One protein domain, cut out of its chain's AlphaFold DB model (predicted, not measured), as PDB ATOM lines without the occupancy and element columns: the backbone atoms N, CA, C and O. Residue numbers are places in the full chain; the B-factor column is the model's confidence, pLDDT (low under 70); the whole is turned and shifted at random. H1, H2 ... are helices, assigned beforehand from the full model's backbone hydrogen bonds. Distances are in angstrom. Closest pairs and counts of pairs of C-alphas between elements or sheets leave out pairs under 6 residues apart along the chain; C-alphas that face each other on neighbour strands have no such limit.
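Overview. This is residues 2 to 108 of the 127 residues of the protein "DUF3899 domain-containing protein" of bacterium D16-50 (UniProt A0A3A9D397). Two long helices, H1 and H2, make a helical hairpin that opens as a V away from its tight link, and the short helix H5, the last element, sits in the mouth of the V and touches both. Beyond the far end of H2 the shape continues as a loose, smaller part made of H3 and H4, which meet over few C-alpha pairs near Asp 64 and Arg 93 and are joined by a long link of 11 residues from the end of H3 to the start of H4; after H4 a tight link leads back to the hairpin, where H5 lies. The printed part has 107 residues with five named helices, H1 to H5 in that order, and no named strand; the class is all helix. The whole is only just extended, close to loose, with a radius of gyration of the C-alphas of 19.7 A, and the elongated outline spans 59 by 35 by 21 A.

Arrangement. H1, residues 2 to 27, and H2, residues 33 to 58, form a hairpin and touch, with the C-alphas of Gly 19 and Gly 40 closest at 3.9 A. They run opposite ways at a steep tilt of 40 degrees. H3, residues 64 to 77, is close to H2 but not clearly touching; their closest C-alphas, of Cys 58 and Asp 64, are 7.7 A apart, and their lines are about perpendicular at 75 degrees. H4, residues 89 to 99, touches residues 64 to 68 of H3 alone, with the C-alphas of Asp 64 and Arg 93 closest at 7.0 A. These two run opposite ways at a steep tilt of 69.7 degrees, only just short of about perpendicular. H5, residues 104 to 108, touches residues 4 to 11 of H1 alone, where the closest C-alphas are those of Phe 8 and Gly 105, 3.9 A apart. H5 also touches residues 48 to 53 of H2 alone, with the C-alphas of Gly 52 and Leu 106 closest at 4.8 A. H4 is apart from H1, H2 and H5, and H3 is apart from H1 and H5. In H1, H2, H3, H4 and H5 every O i to N i+4 pair is within hydrogen-bond range.

Along the chain. H1 begins at C-alpha 2 at (129.162, 102.400, 104.357) and measures 37.2 A from first to last C-alpha. H2 begins at C-alpha 33 at (137.024, 106.909, 139.810) and measures 37.4 A. H3 measures 19.8 A and H4 15.4 A. H5, five residues, measures 5.9 A and ends at C-alpha 108 at (140.081, 104.574, 113.781).

Size, cuts and confidence. The two C-alphas farthest apart, those of Gly 32 and Ala 84, are 60.5 A apart. The printed part has no cut. The link from H3 to H4 is long, with 11 residues, and the other three links are tight. The mean pLDDT of the printed part is 89.2, and residue 2 and residues 84 to 86 are under 70.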
ATOM      1  N   ARG A   2     130.127 102.979 103.382       64.50
ATOM      2  CA  ARG A   2     129.162 102.400 104.357       64.50
ATOM      3  C   ARG A   2     129.712 101.240 105.212       64.50
ATOM      4  O   ARG A   2     129.408 101.182 106.399       64.50
ATOM      5  N   GLY A   3     130.535 100.354 104.641       77.94
ATOM      6  CA  GLY A   3     131.127  99.217 105.368       77.94
ATOM      7  C   GLY A   3     132.120  99.633 106.459       77.94
ATOM      8  O   GLY A   3     132.047  99.138 107.579       77.94
ATOM      9  N   ILE A   4     132.980 100.613 106.164       78.88
ATOM     10  CA  ILE A   4     133.956 101.157 107.123       78.88
ATOM     11  C   ILE A   4     133.240 101.852 108.282       78.88
ATOM     12  O   ILE A   4     133.611 101.638 109.429       78.88
ATOM     13  N   ARG A   5     132.167 102.612 108.011       88.00
ATOM     14  CA  ARG A   5     131.385 103.276 109.065       88.00
ATOM     15  C   ARG A   5     130.750 102.279 110.033       88.00
ATOM     16  O   ARG A   5     130.801 102.492 111.238       88.00
ATOM     17  N   LYS A   6     130.170 101.189 109.518       90.56
ATOM     18  CA  LYS A   6     129.606 100.123 110.360       90.56
ATOM     19  C   LYS A   6     130.693  99.457 111.202       90.56
ATOM     20  O   LYS A   6     130.521  99.360 112.406       90.56
ATOM     21  N   ALA A   7     131.814  99.078 110.582       90.19
ATOM     22  CA  ALA A   7     132.942  98.467 111.285       90.19
ATOM     23  C   ALA A   7     133.522  99.389 112.371       90.19
ATOM     24  O   ALA A   7     133.829  98.935 113.468       90.19
ATOM     25  N   PHE A   8     133.638 100.684 112.082       92.94
ATOM     26  CA  PHE A   8     134.051 101.695 113.049       92.94
ATOM     27  C   PHE A   8     133.083 101.771 114.233       92.94
ATOM     28  O   PHE A   8     133.521 101.626 115.366       92.94
ATOM     29  N   LEU A   9     131.774 101.905 113.986       94.88
ATOM     30  CA  LEU A   9     130.763 101.962 115.050       94.88
ATOM     31  C   LEU A   9     130.762 100.695 115.912       94.88
ATOM     32  O   LEU A   9     130.711 100.793 117.132       94.88
ATOM     33  N   THR A  10     130.874  99.513 115.303       94.56
ATOM     34  CA  THR A  10     130.964  98.258 116.063       94.56
ATOM     35  C   THR A  10     132.233  98.192 116.907       94.56
ATOM     36  O   THR A  10     132.173  97.747 118.046       94.56
ATOM     37  N   CYS A  11     133.375  98.655 116.381       95.62
ATOM     38  CA  CYS A  11     134.624  98.701 117.146       95.62
ATOM     39  C   CYS A  11     134.563  99.748 118.263       95.62
ATOM     40  O   CYS A  11     135.136  99.530 119.324       95.62
ATOM     41  N   LEU A  12     133.845 100.852 118.048       96.12
ATOM     42  CA  LEU A  12     133.636 101.883 119.055       96.12
ATOM     43  C   LEU A  12     132.785 101.344 120.209       96.12
ATOM     44  O   LEU A  12     133.198 101.416 121.356       96.12
ATOM     45  N   VAL A  13     131.659 100.689 119.915       97.12
ATOM     46  CA  VAL A  13     130.850 100.017 120.947       97.12
ATOM     47  C   VAL A  13     131.662  98.944 121.680       97.12
ATOM     48  O   VAL A  13     131.620  98.882 122.904       97.12
ATOM     49  N   LEU A  14     132.445  98.135 120.959       96.50
ATOM     50  CA  LEU A  14     133.315  97.130 121.574       96.50
ATOM     51  C   LEU A  14     134.337  97.768 122.527       96.50
ATOM     52  O   LEU A  14     134.513  97.285 123.642       96.50
ATOM     53  N   GLY A  15     134.978  98.865 122.116       96.56
ATOM     54  CA  GLY A  15     135.895  99.624 122.965       96.56
ATOM     55  C   GLY A  15     135.214 100.188 124.210       96.56
ATOM     56  O   GLY A  15     135.785 100.113 125.292       96.56
ATOM     57  N   ALA A  16     133.974 100.675 124.092       96.81
ATOM     58  CA  ALA A  16     133.204 101.176 125.228       96.81
ATOM     59  C   ALA A  16     132.910 100.064 126.241       96.81
ATOM     60  O   ALA A  16     133.083 100.269 127.438       96.81
ATOM     61  N   VAL A  17     132.521  98.878 125.762       97.56
ATOM     62  CA  VAL A  17     132.284  97.704 126.615       97.56
ATOM     63  C   VAL A  17     133.570  97.275 127.321       97.56
ATOM     64  O   VAL A  17     133.554  97.065 128.532       97.56
ATOM     65  N   LEU A  18     134.691  97.190 126.597       96.38
ATOM     66  CA  LEU A  18     135.995  96.853 127.178       96.38
ATOM     67  C   LEU A  18     136.427  97.880 128.230       96.38
ATOM     68  O   LEU A  18     136.799  97.505 129.339       96.38
ATOM     69  N   GLY A  19     136.338  99.171 127.904       96.25
ATOM     70  CA  GLY A  19     136.711 100.246 128.816       96.25
ATOM     71  C   GLY A  19     135.824 100.296 130.058       96.25
ATOM     72  O   GLY A  19     136.339 100.444 131.163       96.25
ATOM     73  N   ALA A  20     134.511 100.096 129.910       95.81
ATOM     74  CA  ALA A  20     133.583 100.015 131.034       95.81
ATOM     75  C   ALA A  20     133.870  98.804 131.933       95.81
ATOM     76  O   ALA A  20     133.846  98.941 133.153       95.81
ATOM     77  N   ALA A  21     134.192  97.643 131.353       96.12
ATOM     78  CA  ALA A  21     134.560  96.454 132.117       96.12
ATOM     79  C   ALA A  21     135.840  96.677 132.937       96.12
ATOM     80  O   ALA A  21     135.867  96.383 134.130       96.12
ATOM     81  N   VAL A  22     136.884  97.249 132.328       95.62
ATOM     82  CA  VAL A  22     138.137  97.580 133.026       95.62
ATOM     83  C   VAL A  22     137.903  98.634 134.107       95.62
ATOM     84  O   VAL A  22     138.389  98.479 135.224       95.62
ATOM     85  N   CYS A  23     137.113  99.667 133.811       93.62
ATOM     86  CA  CYS A  23     136.756 100.693 134.784       93.62
ATOM     87  C   CYS A  23     136.008 100.087 135.982       93.62
ATOM     88  O   CYS A  23     136.394 100.330 137.120       93.62
ATOM     89  N   ALA A  24     135.007  99.234 135.751       93.69
ATOM     90  CA  ALA A  24     134.270  98.562 136.822       93.69
ATOM     91  C   ALA A  24     135.182  97.681 137.694       93.69
ATOM     92  O   ALA A  24     135.081  97.715 138.919       93.69
ATOM     93  N   LEU A  25     136.115  96.945 137.077       94.50
ATOM     94  CA  LEU A  25     137.110  96.152 137.802       94.50
ATOM     95  C   LEU A  25     138.028  97.036 138.657       94.50
ATOM     96  O   LEU A  25     138.303  96.694 139.805       94.50
ATOM     97  N   ASN A  26     138.478  98.173 138.134       94.12
ATOM     98  CA  ASN A  26     139.368  99.073 138.864       94.12
ATOM     99  C   ASN A  26     138.646  99.835 139.987       94.12
ATOM    100  O   ASN A  26     139.206  99.982 141.072       94.12
ATOM    101  N   VAL A  27     137.385 100.227 139.776       92.00
ATOM    102  CA  VAL A  27     136.536 100.819 140.822       92.00
ATOM    103  C   VAL A  27     136.286  99.812 141.941       92.00
ATOM    104  O   VAL A  27     136.400 100.172 143.104       92.00
ATOM    105  N   SER A  28     136.034  98.538 141.615       90.44
ATOM    106  CA  SER A  28     135.845  97.487 142.629       90.44
ATOM    107  C   SER A  28     137.095  97.185 143.470       90.44
ATOM    108  O   SER A  28     137.009  96.461 144.455       90.44
ATOM    109  N   ARG A  29     138.255  97.717 143.066       91.62
ATOM    110  CA  ARG A  29     139.550  97.600 143.753       91.62
ATOM    111  C   ARG A  29     139.978  98.901 144.445       91.62
ATOM    112  O   ARG A  29     141.137  99.011 144.832       91.62
ATOM    113  N   ASP A  30     139.080  99.881 144.552       89.50
ATOM    114  CA  ASP A  30     139.308 101.178 145.204       89.50
ATOM    115  C   ASP A  30     140.444 102.029 144.598       89.50
ATOM    116  O   ASP A  30     141.028 102.882 145.263       89.50
ATOM    117  N   TYR A  31     140.737 101.882 143.298       84.12
ATOM    118  CA  TYR A  31     141.758 102.702 142.621       84.12
ATOM    119  C   TYR A  31     141.345 104.164 142.361       84.12
ATOM    120  O   TYR A  31     142.140 104.938 141.827       84.12
ATOM    121  N   GLY A  32     140.125 104.559 142.735       87.62
ATOM    122  CA  GLY A  32     139.566 105.887 142.479       87.62
ATOM    123  C   GLY A  32     138.919 106.010 141.095       87.62
ATOM    124  O   GLY A  32     139.303 105.342 140.130       87.62
ATOM    125  N   TRP A  33     137.893 106.856 140.992       87.81
ATOM    126  CA  TRP A  33     137.024 106.909 139.810       87.81
ATOM    127  C   TRP A  33     137.725 107.473 138.567       87.81
ATOM    128  O   TRP A  33     137.656 106.874 137.495       87.81
ATOM    129  N   SER A  34     138.463 108.577 138.713       86.94
ATOM    130  CA  SER A  34     139.198 109.228 137.618       86.94
ATOM    131  C   SER A  34     140.266 108.313 137.010       86.94
ATOM    132  O   SER A  34     140.293 108.104 135.795       86.94
ATOM    133  N   ARG A  35     141.079 107.683 137.864       89.06
ATOM    134  CA  ARG A  35     142.093 106.703 137.459       89.06
ATOM    135  C   ARG A  35     141.476 105.497 136.752       89.06
ATOM    136  O   ARG A  35     141.948 105.098 135.691       89.06
ATOM    137  N   SER A  36     140.378 104.961 137.287       92.94
ATOM    138  CA  SER A  36     139.687 103.802 136.703       92.94
ATOM    139  C   SER A  36     139.148 104.078 135.296       92.94
ATOM    140  O   SER A  36     139.245 103.219 134.416       92.94
ATOM    141  N   VAL A  37     138.617 105.282 135.055       92.25
ATOM    142  CA  VAL A  37     138.151 105.705 133.726       92.25
ATOM    143  C   VAL A  37     139.324 105.868 132.758       92.25
ATOM    144  O   VAL A  37     139.244 105.389 131.625       92.25
ATOM    145  N   CYS A  38     140.419 106.496 133.195       93.88
ATOM    146  CA  CYS A  38     141.615 106.679 132.373       93.88
ATOM    147  C   CYS A  38     142.211 105.333 131.928       93.88
ATOM    148  O   CYS A  38     142.429 105.120 130.731       93.88
ATOM    149  N   ASP A  39     142.383 104.399 132.867       94.12
ATOM    150  CA  ASP A  39     142.888 103.051 132.593       94.12
ATOM    151  C   ASP A  39     141.956 102.282 131.647       94.12
ATOM    152  O   ASP A  39     142.413 101.634 130.704       94.12
ATOM    153  N   GLY A  40     140.637 102.389 131.844       95.50
ATOM    154  CA  GLY A  40     139.651 101.749 130.973       95.50
ATOM    155  C   GLY A  40     139.727 102.238 129.524       95.50
ATOM    156  O   GLY A  40     139.751 101.428 128.593       95.50
ATOM    157  N   LEU A  41     139.821 103.556 129.319       96.25
ATOM    158  CA  LEU A  41     139.985 104.148 127.987       96.25
ATOM    159  C   LEU A  41     141.319 103.741 127.347       96.25
ATOM    160  O   LEU A  41     141.352 103.413 126.159       96.25
ATOM    161  N   PHE A  42     142.399 103.713 128.130       97.00
ATOM    162  CA  PHE A  42     143.718 103.313 127.646       97.00
ATOM    163  C   PHE A  42     143.744 101.847 127.200       97.00
ATOM    164  O   PHE A  42     144.205 101.536 126.102       97.00
ATOM    165  N   VAL A  43     143.188 100.937 128.004       97.38
ATOM    166  CA  VAL A  43     143.120  99.510 127.652       97.38
ATOM    167  C   VAL A  43     142.279  99.297 126.392       97.38
ATOM    168  O   VAL A  43     142.694  98.549 125.504       97.38
ATOM    169  N   ALA A  44     141.142  99.988 126.258       97.12
ATOM    170  CA  ALA A  44     140.340  99.946 125.036       97.12
ATOM    171  C   ALA A  44     141.144 100.418 123.808       97.12
ATOM    172  O   ALA A  44     141.105  99.771 122.758       97.12
ATOM    173  N   ALA A  45     141.923 101.497 123.949       97.69
ATOM    174  CA  ALA A  45     142.800 102.001 122.897       97.69
ATOM    175  C   ALA A  45     143.854 100.968 122.480       97.69
ATOM    176  O   ALA A  45     143.967 100.656 121.294       97.69
ATOM    177  N   VAL A  46     144.587 100.399 123.443       97.62
ATOM    178  CA  VAL A  46     145.655  99.416 123.194       97.62
ATOM    179  C   VAL A  46     145.104  98.158 122.527       97.62
ATOM    180  O   VAL A  46     145.683  97.687 121.549       97.62
ATOM    181  N   MET A  47     143.967  97.635 122.993       97.69
ATOM    182  CA  MET A  47     143.363  96.430 122.417       97.69
ATOM    183  C   MET A  47     142.919  96.651 120.968       97.69
ATOM    184  O   MET A  47     143.211  95.831 120.095       97.69
ATOM    185  N   LEU A  48     142.250  97.772 120.682       96.75
ATOM    186  CA  LEU A  48     141.748  98.064 119.338       96.75
ATOM    187  C   LEU A  48     142.868  98.460 118.366       96.75
ATOM    188  O   LEU A  48     142.900  97.949 117.244       96.75
ATOM    189  N   LEU A  49     143.806  99.321 118.782       97.00
ATOM    190  CA  LEU A  49     144.960  99.704 117.960       97.00
ATOM    191  C   LEU A  49     145.908  98.531 117.736       97.00
ATOM    192  O   LEU A  49     146.355  98.338 116.611       97.00
ATOM    193  N   GLY A  50     146.184  97.734 118.769       96.38
ATOM    194  CA  GLY A  50     147.021  96.539 118.677       96.38
ATOM    195  C   GLY A  50     146.424  95.499 117.733       96.38
ATOM    196  O   GLY A  50     147.081  95.054 116.794       96.38
ATOM    197  N   ALA A  51     145.141  95.165 117.894       95.44
ATOM    198  CA  ALA A  51     144.464  94.259 116.967       95.44
ATOM    199  C   ALA A  51     144.401  94.834 115.539       95.44
ATOM    200  O   ALA A  51     144.599  94.113 114.557       95.44
ATOM    201  N   GLY A  52     144.144  96.138 115.408       94.62
ATOM    202  CA  GLY A  52     144.109  96.841 114.129       94.62
ATOM    203  C   GLY A  52     145.459  96.856 113.412       94.62
ATOM    204  O   GLY A  52     145.500  96.641 112.200       94.62
ATOM    205  N   SER A  53     146.558  97.064 114.139       94.19
ATOM    206  CA  SER A  53     147.915  97.116 113.591       94.19
ATOM    207  C   SER A  53     148.408  95.731 113.184       94.19
ATOM    208  O   SER A  53     148.871  95.573 112.054       94.19
ATOM    209  N   ILE A  54     148.188  94.706 114.020       93.94
ATOM    210  CA  ILE A  54     148.446  93.304 113.664       93.94
ATOM    211  C   ILE A  54     147.693  92.966 112.379       93.94
ATOM    212  O   ILE A  54     148.284  92.473 111.420       93.94
ATOM    213  N   ARG A  55     146.402  93.308 112.305       92.50
ATOM    214  CA  ARG A  55     145.603  93.086 111.098       92.50
ATOM    215  C   ARG A  55     146.146  93.842 109.888       92.50
ATOM    216  O   ARG A  55     146.172  93.280 108.799       92.50
ATOM    217  N   ALA A  56     146.575  95.090 110.047       92.31
ATOM    218  CA  ALA A  56     147.142  95.877 108.957       92.31
ATOM    219  C   ALA A  56     148.424  95.240 108.399       92.31
ATOM    220  O   ALA A  56     148.591  95.173 107.182       92.31
ATOM    221  N   VAL A  57     149.283  94.715 109.273       92.56
ATOM    222  CA  VAL A  57     150.508  93.998 108.895       92.56
ATOM    223  C   VAL A  57     150.179  92.648 108.241       92.56
ATOM    224  O   VAL A  57     150.696  92.347 107.165       92.56
ATOM    225  N   CYS A  58     149.244  91.874 108.805       88.12
ATOM    226  CA  CYS A  58     148.731  90.640 108.196       88.12
ATOM    227  C   CYS A  58     148.161  90.884 106.794       88.12
ATOM    228  O   CYS A  58     148.388  90.092 105.881       88.12
ATOM    229  N   ASN A  59     147.456  91.999 106.603       88.19
ATOM    230  CA  ASN A  59     146.870  92.360 105.319       88.19
ATOM    231  C   ASN A  59     147.908  92.752 104.258       88.19
ATOM    232  O   ASN A  59     147.556  92.833 103.089       88.19
ATOM    233  N   ARG A  60     149.168  92.987 104.638       86.38
ATOM    234  CA  ARG A  60     150.288  93.190 103.703       86.38
ATOM    235  C   ARG A  60     151.046  91.898 103.394       86.38
ATOM    236  O   ARG A  60     152.061  91.931 102.712       86.38
ATOM    237  N   GLY A  61     150.569  90.764 103.906       84.88
ATOM    238  CA  GLY A  61     151.146  89.451 103.643       84.88
ATOM    239  C   GLY A  61     152.370  89.099 104.484       84.88
ATOM    240  O   GLY A  61     153.025  88.096 104.204       84.88
ATOM    241  N   ALA A  62     152.649  89.856 105.554       87.88
ATOM    242  CA  ALA A  62     153.786  89.612 106.448       87.88
ATOM    243  C   ALA A  62     153.832  88.176 107.010       87.88
ATOM    244  O   ALA A  62     154.906  87.634 107.240       87.88
ATOM    245  N   PHE A  63     152.667  87.540 107.182       87.44
ATOM    246  CA  PHE A  63     152.536  86.182 107.721       87.44
ATOM    247  C   PHE A  63     152.026  85.160 106.693       87.44
ATOM    248  O   PHE A  63     151.596  84.069 107.063       87.44
ATOM    249  N   ASP A  64     152.023  85.488 105.399       87.69
ATOM    250  CA  ASP A  64     151.467  84.589 104.381       87.69
ATOM    251  C   ASP A  64     152.323  83.347 104.168       87.69
ATOM    252  O   ASP A  64     151.781  82.253 104.065       87.69
ATOM    253  N   VAL A  65     153.648  83.507 104.173       87.62
ATOM    254  CA  VAL A  65     154.592  82.389 104.028       87.62
ATOM    255  C   VAL A  65     154.479  81.435 105.217       87.62
ATOM    256  O   VAL A  65     154.348  80.229 105.026       87.62
ATOM    257  N   ALA A  66     154.449  81.972 106.439       89.00
ATOM    258  CA  ALA A  66     154.271  81.175 107.651       89.00
ATOM    259  C   ALA A  66     152.913  80.449 107.662       89.00
ATOM    260  O   ALA A  66     152.851  79.261 107.973       89.00
ATOM    261  N   GLY A  67     151.834  81.134 107.268       87.25
ATOM    262  CA  GLY A  67     150.502  80.534 107.176       87.25
ATOM    263  C   GLY A  67     150.406  79.431 106.119       87.25
ATOM    264  O   GLY A  67     149.783  78.400 106.369       87.25
ATOM    265  N   TYR A  68     151.051  79.617 104.967       88.06
ATOM    266  CA  TYR A  68     151.136  78.599 103.922       88.06
ATOM    267  C   TYR A  68     151.947  77.381 104.386       88.06
ATOM    268  O   TYR A  68     151.488  76.250 104.249       88.06
ATOM    269  N   GLY A  69     153.107  77.602 105.014       88.94
ATOM    270  CA  GLY A  69     153.947  76.530 105.552       88.94
ATOM    271  C   GLY A  69     153.252  75.715 106.645       88.94
ATOM    272  O   GLY A  69     153.274  74.487 106.600       88.94
ATOM    273  N   LEU A  70     152.567  76.378 107.585       90.50
ATOM    274  CA  LEU A  70     151.780  75.699 108.617       90.50
ATOM    275  C   LEU A  70     150.660  74.857 107.998       90.50
ATOM    276  O   LEU A  70     150.459  73.712 108.393       90.50
ATOM    277  N   ARG A  71     149.952  75.405 107.005       86.94
ATOM    278  CA  ARG A  71     148.907  74.669 106.292       86.94
ATOM    279  C   ARG A  71     149.470  73.428 105.601       86.94
ATOM    280  O   ARG A  71     148.891  72.357 105.741       86.94
ATOM    281  N   LEU A  72     150.601  73.557 104.910       88.00
ATOM    282  CA  LEU A  72     151.263  72.431 104.256       88.00
ATOM    283  C   LEU A  72     151.671  71.353 105.273       88.00
ATOM    284  O   LEU A  72     151.428  70.174 105.042       88.00
ATOM    285  N   ALA A  73     152.230  71.750 106.420       89.94
ATOM    286  CA  ALA A  73     152.584  70.821 107.492       89.94
ATOM    287  C   ALA A  73     151.358  70.063 108.034       89.94
ATOM    288  O   ALA A  73     151.424  68.853 108.236       89.94
ATOM    289  N   VAL A  74     150.222  70.748 108.213       89.25
ATOM    290  CA  VAL A  74     148.962  70.127 108.654       89.25
ATOM    291  C   VAL A  74     148.404  69.164 107.601       89.25
ATOM    292  O   VAL A  74     147.992  68.063 107.957       89.25
ATOM    293  N   GLU A  75     148.417  69.531 106.317       87.38
ATOM    294  CA  GLU A  75     147.959  68.655 105.223       87.38
ATOM    295  C   GLU A  75     148.843  67.404 105.060       87.38
ATOM    296  O   GLU A  75     148.351  66.346 104.665       87.38
ATOM    297  N   LEU A  76     150.137  67.505 105.383       87.31
ATOM    298  CA  LEU A  76     151.053  66.363 105.419       87.31
ATOM    299  C   LEU A  76     150.825  65.475 106.649       87.31
ATOM    300  O   LEU A  76     150.881  64.253 106.532       87.31
ATOM    301  N   ALA A  77     150.559  66.075 107.811       91.88
ATOM    302  CA  ALA A  77     150.326  65.346 109.055       91.88
ATOM    303  C   ALA A  77     148.954  64.651 109.092       91.88
ATOM    304  O   ALA A  77     148.824  63.577 109.678       91.88
ATOM    305  N   ILE A  78     147.929  65.251 108.476       90.06
ATOM    306  CA  ILE A  78     146.545  64.766 108.498       90.06
ATOM    307  C   ILE A  78     146.059  64.563 107.052       90.06
ATOM    308  O   ILE A  78     145.524  65.494 106.442       90.06
ATOM    309  N   PRO A  79     146.162  63.335 106.507       82.38
ATOM    310  CA  PRO A  79     145.777  63.033 105.126       82.38
ATOM    311  C   PRO A  79     144.318  63.373 104.793       82.38
ATOM    312  O   PRO A  79     144.016  63.709 103.653       82.38
ATOM    313  N   ALA A  80     143.421  63.332 105.783       83.25
ATOM    314  CA  ALA A  80     142.004  63.670 105.623       83.25
ATOM    315  C   ALA A  80     141.744  65.160 105.322       83.25
ATOM    316  O   ALA A  80     140.687  65.501 104.801       83.25
ATOM    317  N   LEU A  81     142.688  66.050 105.646       80.81
ATOM    318  CA  LEU A  81     142.586  67.491 105.380       80.81
ATOM    319  C   LEU A  81     143.259  67.899 104.066       80.81
ATOM    320  O   LEU A  81     143.195  69.066 103.671       80.81
ATOM    321  N   ARG A  82     143.908  66.953 103.384       76.25
ATOM    322  CA  ARG A  82     144.622  67.201 102.137       76.25
ATOM    323  C   ARG A  82     143.626  67.528 101.027       76.25
ATOM    324  O   ARG A  82     142.773  66.713 100.679       76.25
ATOM    325  N   ARG A  83     143.739  68.725 100.448       71.94
ATOM    326  CA  ARG A  83     142.908  69.114  99.300       71.94
ATOM    327  C   ARG A  83     143.373  68.399  98.029       71.94
ATOM    328  O   ARG A  83     144.564  68.160  97.839       71.94
ATOM    329  N   ALA A  84     142.414  68.072  97.161       62.47
ATOM    330  CA  ALA A  84     142.679  67.456  95.858       62.47
ATOM    331  C   ALA A  84     143.436  68.409  94.915       62.47
ATOM    332  O   ALA A  84     144.284  67.973  94.140       62.47
ATOM    333  N   GLU A  85     143.171  69.712  95.027       69.19
ATOM    334  CA  GLU A  85     143.853  70.751  94.261       69.19
ATOM    335  C   GLU A  85     145.060  71.281  95.046       69.19
ATOM    336  O   GLU A  85     144.921  71.843  96.139       69.19
ATOM    337  N   LYS A  86     146.261  71.069  94.490       68.94
ATOM    338  CA  LYS A  86     147.497  71.661  95.005       68.94
ATOM    339  C   LYS A  86     147.521  73.126  94.611       68.94
ATOM    340  O   LYS A  86     147.820  73.465  93.473       68.94
ATOM    341  N   GLU A  87     147.201  73.968  95.571       76.62
ATOM    342  CA  GLU A  87     147.278  75.405  95.402       76.62
ATOM    343  C   GLU A  87     148.726  75.879  95.540       76.62
ATOM    344  O   GLU A  87     149.393  75.559  96.526       76.62
ATOM    345  N   ASP A  88     149.195  76.661  94.574       83.12
ATOM    346  CA  ASP A  88     150.505  77.304  94.655       83.12
ATOM    347  C   ASP A  88     150.490  78.522  95.605       83.12
ATOM    348  O   ASP A  88     149.443  79.108  95.897       83.12
ATOM    349  N   ILE A  89     151.660  78.949  96.089       81.06
ATOM    350  CA  ILE A  89     151.775  80.091  97.007       81.06
ATOM    351  C   ILE A  89     151.218  81.391  96.406       81.06
ATOM    352  O   ILE A  89     150.705  82.236  97.146       81.06
ATOM    353  N   HIS A  90     151.274  81.553  95.081       83.75
ATOM    354  CA  HIS A  90     150.689  82.700  94.390       83.75
ATOM    355  C   HIS A  90     149.157  82.693  94.482       83.75
ATOM    356  O   HIS A  90     148.568  83.667  94.950       83.75
ATOM    357  N   GLN A  91     148.527  81.558  94.175       85.44
ATOM    358  CA  GLN A  91     147.077  81.372  94.300       85.44
ATOM    359  C   GLN A  91     146.607  81.509  95.760       85.44
ATOM    360  O   GLN A  91     145.591  82.150  96.040       85.44
ATOM    361  N   TYR A  92     147.406  81.007  96.712       83.50
ATOM    362  CA  TYR A  92     147.140  81.171  98.142       83.50
ATOM    363  C   TYR A  92     147.076  82.645  98.552       83.50
ATOM    364  O   TYR A  92     146.195  83.031  99.329       83.50
ATOM    365  N   ARG A  93     147.999  83.475  98.044       85.88
ATOM    366  CA  ARG A  93     148.032  84.916  98.327       85.88
ATOM    367  C   ARG A  93     146.837  85.636  97.720       85.88
ATOM    368  O   ARG A  93     146.215  86.412  98.436       85.88
ATOM    369  N   GLU A  94     146.486  85.339  96.472       85.50
ATOM    370  CA  GLU A  94     145.340  85.951  95.785       85.50
ATOM    371  C   GLU A  94     144.019  85.654  96.501       85.50
ATOM    372  O   GLU A  94     143.250  86.573  96.806       85.50
ATOM    373  N   ARG A  95     143.779  84.389  96.883       85.31
ATOM    374  CA  ARG A  95     142.593  84.050  97.681       85.31
ATOM    375  C   ARG A  95     142.602  84.816  98.997       85.31
ATOM    376  O   ARG A  95     141.613  85.462  99.342       85.31
ATOM    377  N   LYS A  96     143.711  84.771  99.736       82.50
ATOM    378  CA  LYS A  96     143.791  85.422 101.046       82.50
ATOM    379  C   LYS A  96     143.609  86.933 100.928       82.50
ATOM    380  O   LYS A  96     143.001  87.529 101.809       82.50
ATOM    381  N   GLU A  97     144.086  87.546  99.850       84.12
ATOM    382  CA  GLU A  97     143.900  88.965  99.570       84.12
ATOM    383  C   GLU A  97     142.427  89.336  99.387       84.12
ATOM    384  O   GLU A  97     141.973  90.304 100.000       84.12
ATOM    385  N   SER A  98     141.654  88.517  98.666       82.19
ATOM    386  CA  SER A  98     140.204  88.715  98.523       82.19
ATOM    387  C   SER A  98     139.419  88.549  99.836       82.19
ATOM    388  O   SER A  98     138.369  89.166 100.022       82.19
ATOM    389  N   GLU A  99     139.947  87.779 100.791       83.38
ATOM    390  CA  GLU A  99     139.341  87.552 102.111       83.38
ATOM    391  C   GLU A  99     139.762  88.591 103.175       83.38
ATOM    392  O   GLU A  99     139.177  88.661 104.269       83.38
ATOM    393  N   ARG A 100     140.776  89.425 102.899       82.62
ATOM    394  CA  ARG A 100     141.301  90.409 103.860       82.62
ATOM    395  C   ARG A 100     140.258  91.475 104.178       82.62
ATOM    396  O   ARG A 100     139.974  92.373 103.391       82.62
ATOM    397  N   LYS A 101     139.739  91.467 105.411       84.12
ATOM    398  CA  LYS A 101     138.893  92.578 105.889       84.12
ATOM    399  C   LYS A 101     139.745  93.790 106.259       84.12
ATOM    400  O   LYS A 101     140.834  93.649 106.824       84.12
ATOM    401  N   SER A 102     139.204  94.979 106.002       87.00
ATOM    402  CA  SER A 102     139.861  96.255 106.293       87.00
ATOM    403  C   SER A 102     140.173  96.422 107.793       87.00
ATOM    404  O   SER A 102     139.289  96.193 108.623       87.00
ATOM    405  N   PRO A 103     141.390  96.871 108.160       90.88
ATOM    406  CA  PRO A 103     141.745  97.205 109.538       90.88
ATOM    407  C   PRO A 103     141.230  98.586 109.966       90.88
ATOM    408  O   PRO A 103     141.290  98.916 111.146       90.88
ATOM    409  N   GLY A 104     140.706  99.392 109.033       90.62
ATOM    410  CA  GLY A 104     140.403 100.804 109.271       90.62
ATOM    411  C   GLY A 104     139.426 101.051 110.421       90.62
ATOM    412  O   GLY A 104     139.617 101.994 111.174       90.62
ATOM    413  N   GLY A 105     138.422 100.186 110.608       91.19
ATOM    414  CA  GLY A 105     137.468 100.325 111.717       91.19
ATOM    415  C   GLY A 105     138.116 100.179 113.099       91.19
ATOM    416  O   GLY A 105     137.832 100.981 113.983       91.19
ATOM    417  N   LEU A 106     139.018  99.201 113.254       93.50
ATOM    418  CA  LEU A 106     139.766  98.956 114.495       93.50
ATOM    419  C   LEU A 106     140.744 100.094 114.778       93.50
ATOM    420  O   LEU A 106     140.779 100.611 115.890       93.50
ATOM    421  N   LEU A 107     141.496 100.505 113.752       95.56
ATOM    422  CA  LEU A 107     142.485 101.573 113.871       95.56
ATOM    423  C   LEU A 107     141.824 102.904 114.236       95.56
ATOM    424  O   LEU A 107     142.212 103.515 115.221       95.56
ATOM    425  N   LEU A 108     140.781 103.317 113.506       95.38
ATOM    426  CA  LEU A 108     140.081 104.574 113.781       95.38
ATOM    427  C   LEU A 108     139.437 104.580 115.173       95.38
ATOM    428  O   LEU A 108     139.572 105.563 115.896       95.38
TER     429      LEU A 108